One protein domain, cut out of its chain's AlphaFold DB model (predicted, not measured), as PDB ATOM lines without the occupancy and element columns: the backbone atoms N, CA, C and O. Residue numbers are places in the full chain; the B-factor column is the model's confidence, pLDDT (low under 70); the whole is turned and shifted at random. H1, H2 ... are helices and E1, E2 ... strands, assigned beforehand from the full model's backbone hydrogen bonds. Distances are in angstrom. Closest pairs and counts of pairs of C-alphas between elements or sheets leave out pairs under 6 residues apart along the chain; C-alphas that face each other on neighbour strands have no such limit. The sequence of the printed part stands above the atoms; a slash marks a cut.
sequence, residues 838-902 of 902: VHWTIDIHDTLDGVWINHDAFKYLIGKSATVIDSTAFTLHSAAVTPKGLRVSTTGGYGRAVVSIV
ATOM      1  N   VAL A 838     -28.512  49.558  35.569       96.31
ATOM      2  CA  VAL A 838     -27.620  50.297  34.669       96.31
ATOM      3  C   VAL A 838     -28.008  50.023  33.223       96.31
ATOM      4  O   VAL A 838     -28.193  48.872  32.831       96.31
ATOM      5  N   HIS A 839     -28.121  51.067  32.404       97.56
ATOM      6  CA  HIS A 839     -28.242  50.916  30.955       97.56
ATOM      7  C   HIS A 839     -26.951  51.319  30.260       97.56
ATOM      8  O   HIS A 839     -26.409  52.391  30.510       97.56
ATOM      9  N   TRP A 840     -26.517  50.480  29.326       97.44
ATOM     10  CA  TRP A 840     -25.531  50.818  28.315       97.44
ATOM     11  C   TRP A 840     -26.230  51.003  26.966       97.44
ATOM     12  O   TRP A 840     -26.668  50.029  26.346       97.44
ATOM     13  N   THR A 841     -26.367  52.257  26.537       96.56
ATOM     14  CA  THR A 841     -26.912  52.636  25.227       96.56
ATOM     15  C   THR A 841     -25.758  52.820  24.253       96.56
ATOM     16  O   THR A 841     -24.897  53.680  24.459       96.56
ATOM     17  N   ILE A 842     -25.738  52.018  23.191       95.25
ATOM     18  CA  ILE A 842     -24.651  52.000  22.214       95.25
ATOM     19  C   ILE A 842     -25.174  51.979  20.777       95.25
ATOM     20  O   ILE A 842     -26.029  51.162  20.440       95.25
ATOM     21  N   ASP A 843     -24.609  52.840  19.930       95.81
ATOM     22  CA  ASP A 843     -24.872  52.911  18.490       95.81
ATOM     23  C   ASP A 843     -23.534  52.935  17.733       95.81
ATOM     24  O   ASP A 843     -22.741  53.866  17.896       95.81
ATOM     25  N   ILE A 844     -23.283  51.909  16.918       94.69
ATOM     26  CA  ILE A 844     -22.014  51.648  16.223       94.69
ATOM     27  C   ILE A 844     -22.240  51.749  14.714       94.69
ATOM     28  O   ILE A 844     -23.118  51.078  14.175       94.69
ATOM     29  N   HIS A 845     -21.414  52.533  14.022       92.19
ATOM     30  CA  HIS A 845     -21.437  52.726  12.563       92.19
ATOM     31  C   HIS A 845     -20.328  51.931  11.862       92.19
ATOM     32  O   HIS A 845     -19.637  52.436  10.979       92.19
ATOM     33  N   ASP A 846     -20.147  50.678  12.283       92.88
ATOM     34  CA  ASP A 846     -19.209  49.731  11.680       92.88
ATOM     35  C   ASP A 846     -19.730  48.285  11.779       92.88
ATOM     36  O   ASP A 846     -20.736  48.004  12.437       92.88
ATOM     37  N   THR A 847     -19.066  47.354  11.092       94.56
ATOM     38  CA  THR A 847     -19.281  45.906  11.196       94.56
ATOM     39  C   THR A 847     -18.255  45.278  12.133       94.56
ATOM     40  O   THR A 847     -17.088  45.121  11.778       94.56
ATOM     41  N   LEU A 848     -18.713  44.828  13.297       94.62
ATOM     42  CA  LEU A 848     -17.898  44.153  14.301       94.62
ATOM     43  C   LEU A 848     -18.186  42.648  14.318       94.62
ATOM     44  O   LEU A 848     -19.341  42.227  14.265       94.62
ATOM     45  N   ASP A 849     -17.144  41.828  14.478       95.88
ATOM     46  CA  ASP A 849     -17.272  40.374  14.652       95.88
ATOM     47  C   ASP A 849     -16.620  39.905  15.961       95.88
ATOM     48  O   ASP A 849     -15.413  39.671  16.042       95.88
ATOM     49  N   GLY A 850     -17.429  39.793  17.018       91.56
ATOM     50  CA  GLY A 850     -17.014  39.277  18.318       91.56
ATOM     51  C   GLY A 850     -15.934  40.129  18.983       91.56
ATOM     52  O   GLY A 850     -15.016  39.570  19.596       91.56
ATOM     53  N   VAL A 851     -16.037  41.450  18.852       92.62
ATOM     54  CA  VAL A 851     -15.100  42.450  19.379       92.62
ATOM     55  C   VAL A 851     -15.422  42.740  20.842       92.62
ATOM     56  O   VAL A 851     -16.585  42.769  21.234       92.62
ATOM     57  N   TRP A 852     -14.393  42.927  21.666       89.88
ATOM     58  CA  TRP A 852     -14.558  43.389  23.044       89.88
ATOM     59  C   TRP A 852     -14.606  44.912  23.064       89.88
ATOM     60  O   TRP A 852     -13.656  45.550  22.617       89.88
ATOM     61  N   ILE A 853     -15.687  45.468  23.598       88.62
ATOM     62  CA  ILE A 853     -15.803  46.893  23.885       88.62
ATOM     63  C   ILE A 853     -15.634  47.073  25.384       88.62
ATOM     64  O   ILE A 853     -16.368  46.476  26.177       88.62
ATOM     65  N   ASN A 854     -14.665  47.903  25.755       85.12
ATOM     66  CA  ASN A 854     -14.437  48.297  27.131       85.12
ATOM     67  C   ASN A 854     -14.806  49.769  27.298       85.12
ATOM     68  O   ASN A 854     -14.311  50.616  26.561       85.12
ATOM     69  N   HIS A 855     -15.680  50.046  28.257       86.94
ATOM     70  CA  HIS A 855     -16.068  51.389  28.663       86.94
ATOM     71  C   HIS A 855     -15.567  51.609  30.091       86.94
ATOM     72  O   HIS A 855     -15.637  50.686  30.901       86.94
ATOM     73  N   ASP A 856     -15.116  52.812  30.443       81.06
ATOM     74  CA  ASP A 856     -14.520  53.067  31.764       81.06
ATOM     75  C   ASP A 856     -15.457  52.736  32.927       81.06
ATOM     76  O   ASP A 856     -15.015  52.240  33.961       81.06
ATOM     77  N   ALA A 857     -16.763  52.943  32.746       82.88
ATOM     78  CA  ALA A 857     -17.777  52.553  33.725       82.88
ATOM     79  C   ALA A 857     -17.799  51.036  34.014       82.88
ATOM     80  O   ALA A 857     -18.143  50.627  35.122       82.88
ATOM     81  N   PHE A 858     -17.396  50.181  33.065       83.62
ATOM     82  CA  PHE A 858     -17.456  48.724  33.223       83.62
ATOM     83  C   PHE A 858     -16.546  48.194  34.323       83.62
ATOM     84  O   PHE A 858     -16.851  47.140  34.876       83.62
ATOM     85  N   LYS A 859     -15.497  48.928  34.717       78.81
ATOM     86  CA  LYS A 859     -14.656  48.541  35.861       78.81
ATOM     87  C   LYS A 859     -15.445  48.453  37.175       78.81
ATOM     88  O   LYS A 859     -15.089  47.657  38.033       78.81
ATOM     89  N   TYR A 860     -16.538  49.213  37.297       76.81
ATOM     90  CA  TYR A 860     -17.433  49.197  38.460       76.81
ATOM     91  C   TYR A 860     -18.556  48.160  38.352       76.81
ATOM     92  O   TYR A 860     -19.312  47.975  39.302       76.81
ATOM     93  N   LEU A 861     -18.687  47.501  37.197       81.19
ATOM     94  CA  LEU A 861     -19.787  46.588  36.880       81.19
ATOM     95  C   LEU A 861     -19.299  45.156  36.627       81.19
ATOM     96  O   LEU A 861     -20.090  44.314  36.218       81.19
ATOM     97  N   ILE A 862     -18.012  44.860  36.840       81.06
ATOM     98  CA  ILE A 862     -17.441  43.525  36.614       81.06
ATOM     99  C   ILE A 862     -18.237  42.473  37.399       81.06
ATOM    100  O   ILE A 862     -18.488  42.624  38.590       81.06
ATOM    101  N   GLY A 863     -18.627  41.395  36.716       78.69
ATOM    102  CA  GLY A 863     -19.431  40.309  37.282       78.69
ATOM    103  C   GLY A 863     -20.944  40.524  37.199       78.69
ATOM    104  O   GLY A 863     -21.684  39.553  37.340       78.69
ATOM    105  N   LYS A 864     -21.417  41.744  36.904       83.12
ATOM    106  CA  LYS A 864     -22.844  42.028  36.696       83.12
ATOM    107  C   LYS A 864     -23.362  41.405  35.404       83.12
ATOM    108  O   LYS A 864     -22.640  41.342  34.402       83.12
ATOM    109  N   SER A 865     -24.614  40.953  35.425       93.19
ATOM    110  CA  SER A 865     -25.245  40.296  34.275       93.19
ATOM    111  C   SER A 865     -25.620  41.327  33.222       93.19
ATOM    112  O   SER A 865     -26.128  42.381  33.572       93.19
ATOM    113  N   ALA A 866     -25.404  41.028  31.940       94.81
ATOM    114  CA  ALA A 866     -25.687  41.938  30.832       94.81
ATOM    115  C   ALA A 866     -26.721  41.327  29.876       94.81
ATOM    116  O   ALA A 866     -26.509  40.243  29.329       94.81
ATOM    117  N   THR A 867     -27.833  42.032  29.652       96.81
ATOM    118  CA  THR A 867     -28.957  41.572  28.824       96.81
ATOM    119  C   THR A 867     -29.379  42.643  27.829       96.81
ATOM    120  O   THR A 867     -29.630  43.786  28.199       96.81
ATOM    121  N   VAL A 868     -29.504  42.282  26.552       97.50
ATOM    122  CA  VAL A 868     -30.045  43.183  25.524       97.50
ATOM    123  C   VAL A 868     -31.549  43.349  25.743       97.50
ATOM    124  O   VAL A 868     -32.280  42.361  25.700       97.50
ATOM    125  N   ILE A 869     -32.008  44.585  25.950       95.56
ATOM    126  CA  ILE A 869     -33.437  44.909  26.118       95.56
ATOM    127  C   ILE A 869     -34.048  45.568  24.878       95.56
ATOM    128  O   ILE A 869     -35.259  45.526  24.691       95.56
ATOM    129  N   ASP A 870     -33.216  46.138  24.009       94.88
ATOM    130  CA  ASP A 870     -33.607  46.617  22.686       94.88
ATOM    131  C   ASP A 870     -32.386  46.587  21.762       94.88
ATOM    132  O   ASP A 870     -31.274  46.872  22.206       94.88
ATOM    133  N   SER A 871     -32.559  46.225  20.489       95.31
ATOM    134  CA  SER A 871     -31.445  46.206  19.532       95.31
ATOM    135  C   SER A 871     -31.887  46.209  18.076       95.31
ATOM    136  O   SER A 871     -32.967  45.733  17.737       95.31
ATOM    137  N   THR A 872     -30.990  46.678  17.210       94.25
ATOM    138  CA  THR A 872     -31.060  46.514  15.755       94.25
ATOM    139  C   THR A 872     -29.676  46.127  15.248       94.25
ATOM    140  O   THR A 872     -28.699  46.800  15.560       94.25
ATOM    141  N   ALA A 873     -29.582  45.037  14.474       95.38
ATOM    142  CA  ALA A 873     -28.330  44.555  13.870       95.38
ATOM    143  C   ALA A 873     -27.151  44.391  14.862       95.38
ATOM    144  O   ALA A 873     -25.994  44.563  14.488       95.38
ATOM    145  N   PHE A 874     -27.443  44.042  16.119       97.62
ATOM    146  CA  PHE A 874     -26.472  43.908  17.208       97.62
ATOM    147  C   PHE A 874     -26.595  42.538  17.880       97.62
ATOM    148  O   PHE A 874     -27.681  41.971  17.990       97.62
ATOM    149  N   THR A 875     -25.479  41.978  18.338       98.25
ATOM    150  CA  THR A 875     -25.442  40.722  19.098       98.25
ATOM    151  C   THR A 875     -24.496  40.857  20.281       98.25
ATOM    152  O   THR A 875     -23.323  41.172  20.094       98.25
ATOM    153  N   LEU A 876     -24.989  40.563  21.486       97.75
ATOM    154  CA  LEU A 876     -24.188  40.449  22.703       97.75
ATOM    155  C   LEU A 876     -23.769  38.984  22.905       97.75
ATOM    156  O   LEU A 876     -24.619  38.103  22.995       97.75
ATOM    157  N   HIS A 877     -22.463  38.719  22.978       93.56
ATOM    158  CA  HIS A 877     -21.908  37.368  23.164       93.56
ATOM    159  C   HIS A 877     -21.562  37.050  24.618       93.56
ATOM    160  O   HIS A 877     -21.451  35.883  24.987       93.56
ATOM    161  N   SER A 878     -21.323  38.074  25.435       87.56
ATOM    162  CA  SER A 878     -20.967  37.939  26.848       87.56
ATOM    163  C   SER A 878     -22.197  38.117  27.736       87.56
ATOM    164  O   SER A 878     -22.842  39.156  27.669       87.56
ATOM    165  N   ALA A 879     -22.474  37.140  28.601       84.38
ATOM    166  CA  ALA A 879     -23.603  37.182  29.538       84.38
ATOM    167  C   ALA A 879     -23.371  38.090  30.763       84.38
ATOM    168  O   ALA A 879     -24.311  38.391  31.491       84.38
ATOM    169  N   ALA A 880     -22.129  38.516  30.999       86.81
ATOM    170  CA  ALA A 880     -21.750  39.376  32.112       86.81
ATOM    171  C   ALA A 880     -20.614  40.319  31.707       86.81
ATOM    172  O   ALA A 880     -19.853  40.028  30.773       86.81
ATOM    173  N   VAL A 881     -20.485  41.429  32.429       80.50
ATOM    174  CA  VAL A 881     -19.369  42.366  32.276       80.50
ATOM    175  C   VAL A 881     -18.089  41.701  32.776       80.50
ATOM    176  O   VAL A 881     -18.017  41.201  33.898       80.50
ATOM    177  N   THR A 882     -17.057  41.692  31.938       82.38
ATOM    178  CA  THR A 882     -15.751  41.108  32.269       82.38
ATOM    179  C   THR A 882     -14.697  42.207  32.424       82.38
ATOM    180  O   THR A 882     -14.933  43.332  31.985       82.38
ATOM    181  N   PRO A 883     -13.484  41.907  32.922       80.75
ATOM    182  CA  PRO A 883     -12.375  42.868  32.892       80.75
ATOM    183  C   PRO A 883     -11.983  43.350  31.482       80.75
ATOM    184  O   PRO A 883     -11.271  44.339  31.348       80.75
ATOM    185  N   LYS A 884     -12.414  42.652  30.420       70.50
ATOM    186  CA  LYS A 884     -12.241  43.078  29.018       70.50
ATOM    187  C   LYS A 884     -13.416  43.917  28.499       70.50
ATOM    188  O   LYS A 884     -13.411  44.290  27.330       70.50
ATOM    189  N   GLY A 885     -14.427  44.154  29.330       85.12
ATOM    190  CA  GLY A 885     -15.707  44.741  28.957       85.12
ATOM    191  C   GLY A 885     -16.714  43.698  28.466       85.12
ATOM    192  O   GLY A 885     -16.772  42.584  29.003       85.12
ATOM    193  N   LEU A 886     -17.503  44.065  27.454       89.94
ATOM    194  CA  LEU A 886     -18.549  43.236  26.847       89.94
ATOM    195  C   LEU A 886     -18.193  42.883  25.399       89.94
ATOM    196  O   LEU A 886     -17.643  43.696  24.659       89.94
ATOM    197  N   ARG A 887     -18.499  41.650  24.986       94.12
ATOM    198  CA  ARG A 887     -18.179  41.138  23.648       94.12
ATOM    199  C   ARG A 887     -19.385  41.244  22.726       94.12
ATOM    200  O   ARG A 887     -20.417  40.643  23.019       94.12
ATOM    201  N   VAL A 888     -19.238  41.927  21.594       96.06
ATOM    202  CA  VAL A 888     -20.349  42.269  20.695       96.06
ATOM    203  C   VAL A 888     -20.037  41.986  19.221       96.06
ATOM    204  O   VAL A 888     -18.875  41.914  18.819       96.06
ATOM    205  N   SER A 889     -21.083  41.838  18.413       96.19
ATOM    206  CA  SER A 889     -21.021  41.905  16.947       96.19
ATOM    207  C   SER A 889     -22.075  42.870  16.415       96.19
ATOM    208  O   SER A 889     -23.151  42.993  17.001       96.19
ATOM    209  N   THR A 890     -21.794  43.473  15.264       97.19
ATOM    210  CA  THR A 890     -22.745  44.266  14.473       97.19
ATOM    211  C   THR A 890     -22.720  43.808  13.017       97.19
ATOM    212  O   THR A 890     -21.748  43.199  12.566       97.19
ATOM    213  N   THR A 891     -23.788  44.050  12.257       94.19
ATOM    214  CA  THR A 891     -23.903  43.535  10.881       94.19
ATOM    215  C   THR A 891     -24.357  44.601   9.897       94.19
ATOM    216  O   THR A 891     -25.308  45.321  10.162       94.19
ATOM    217  N   GLY A 892     -23.754  44.631   8.705       89.50
ATOM    218  CA  GLY A 892     -24.197  45.526   7.632       89.50
ATOM    219  C   GLY A 892     -23.753  46.980   7.809       89.50
ATOM    220  O   GLY A 892     -24.420  47.874   7.302       89.50
ATOM    221  N   GLY A 893     -22.629  47.206   8.498       91.25
ATOM    222  CA  GLY A 893     -22.044  48.532   8.724       91.25
ATOM    223  C   GLY A 893     -22.724  49.345   9.824       91.25
ATOM    224  O   GLY A 893     -22.435  50.527   9.952       91.25
ATOM    225  N   TYR A 894     -23.634  48.734  10.582       94.25
ATOM    226  CA  TYR A 894     -24.356  49.387  11.662       94.25
ATOM    227  C   TYR A 894     -24.794  48.366  12.713       94.25
ATOM    228  O   TYR A 894     -25.086  47.210  12.395       94.25
ATOM    229  N   GLY A 895     -24.896  48.796  13.963       95.19
ATOM    230  CA  GLY A 895     -25.628  48.070  14.985       95.19
ATOM    231  C   GLY A 895     -25.840  48.920  16.221       95.19
ATOM    232  O   GLY A 895     -24.958  49.673  16.623       95.19
ATOM    233  N   ARG A 896     -27.005  48.771  16.843       95.12
ATOM    234  CA  ARG A 896     -27.327  49.455  18.089       95.12
ATOM    235  C   ARG A 896     -27.955  48.544  19.119       95.12
ATOM    236  O   ARG A 896     -28.641  47.579  18.771       95.12
ATOM    237  N   ALA A 897     -27.783  48.896  20.383       96.88
ATOM    238  CA  ALA A 897     -28.455  48.237  21.480       96.88
ATOM    239  C   ALA A 897     -28.643  49.152  22.687       96.88
ATOM    240  O   ALA A 897     -27.874  50.078  22.927       96.88
ATOM    241  N   VAL A 898     -29.650  48.810  23.482       97.00
ATOM    242  CA  VAL A 898     -29.703  49.151  24.898       97.00
ATOM    243  C   VAL A 898     -29.510  47.850  25.667       97.00
ATOM    244  O   VAL A 898     -30.277  46.895  25.501       97.00
ATOM    245  N   VAL A 899     -28.458  47.796  26.475       97.88
ATOM    246  CA  VAL A 899     -28.108  46.646  27.311       97.88
ATOM    247  C   VAL A 899     -28.375  47.010  28.765       97.88
ATOM    248  O   VAL A 899     -27.820  47.981  29.271       97.88
ATOM    249  N   SER A 900     -29.224  46.241  29.435       97.00
ATOM    250  CA  SER A 900     -29.431  46.328  30.879       97.00
ATOM    251  C   SER A 900     -28.348  45.528  31.604       97.00
ATOM    252  O   SER A 900     -28.051  44.396  31.212       97.00
ATOM    253  N   ILE A 901     -27.747  46.132  32.628       94.06
ATOM    254  CA  ILE A 901     -26.707  45.554  33.475       94.06
ATOM    255  C   ILE A 901     -27.193  45.600  34.929       94.06
ATOM    256  O   ILE A 901     -27.528  46.681  35.419       94.06
ATOM    257  N   VAL A 902     -27.249  44.440  35.595       87.75
ATOM    258  CA  VAL A 902     -27.797  44.266  36.960       87.75
ATOM    259  C   VAL A 902     -26.936  43.381  37.849       87.75
ATOM    260  O   VAL A 902     -26.310  42.421  37.329       87.75
TER     261      VAL A 902
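Overview. This is residues 838 to 902 of the 902 residues of an uncharacterized protein of Sphingorhabdus sp. SMR4y (UniProt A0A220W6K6). What does this domain look like? It is a small sandwich: the three-stranded sheet E1 E6 E3 faces the three-stranded sheet E2 E5 E4, with their strands running nearly along each other, at 19 degrees. The short helix H1, residues 856 to 860, lies toward one end of the long axis, off both sheets, in the stretch between E2 and E3. What are its make-up and size? The 65 printed residues hold, in order, E1 E2 H1 E3 E4 E5 E6, and the class is mostly strand, with both sheets antiparallel throughout. The whole is compact, with a radius of gyration of the C-alphas of 10.8 A, yet elongated, spanning 31 by 20 by 17 A.

Along the chain. Where does the first half run? E1, residues 838 to 844, begins at C-alpha 838 (-27.620, 50.297, 34.669) and is 19.3 A long. E2, residues 851 to 853, spans 6.4 A, and H1, residues 856 to 860, spans 8.3 A from C-alpha 856 at (-14.520, 53.067, 31.764). What follows the helix? E3, residues 866 to 872, is 16.6 A long, and E4, residues 874 to 876, is 6.9 A. E5, residues 886 to 890, measures 13.1 A, and E6, residues 895 to 901, measures 18.7 A and ends at C-alpha 901 (-26.707, 45.554, 33.475).

Arrangement. How is the sheet with E1 built? E6 is its inner strand, antiparallel to E1 at 169 degrees, with N 840 and O 899 2.8 A apart, and antiparallel to E3 at 154 degrees, with N 898 and O 870 2.8 A apart. This sheet is twisted. How is the other sheet built? E5 is antiparallel to E2 at 124 degrees, N 853 and O 886 being 2.8 A apart. E4 and E5 form a hairpin at 155 degrees, with N 875 and O 889 2.9 A apart; the pairing is staggered, E2 beside residues 886 to 888 and E4 beside 888 to 890. How do the sheets and H1 stand? The sheets form a sandwich, two sheets face to face, and the parts that face each other are 9.4 A apart centre to centre; the closest C-alphas of E4 and E6 are those of Phe 874 and Gly 895, 4.8 A apart. H1 is not on either sheet, and its one O i to N i+4 pair is out of hydrogen-bond range (0 of 1), while 2 of 2 O i to N i+3 pairs are within it.

Size, cuts and confidence. How far does it reach? The two C-alphas farthest apart, those of Tyr 860 and Gly 892, are 31.8 A from each other. Is anything missing or uncertain? The printed part has no cut and no long link, and residue 902 is the chain's last. The mean pLDDT of the printed part is 91.0, and no printed residue is under 70.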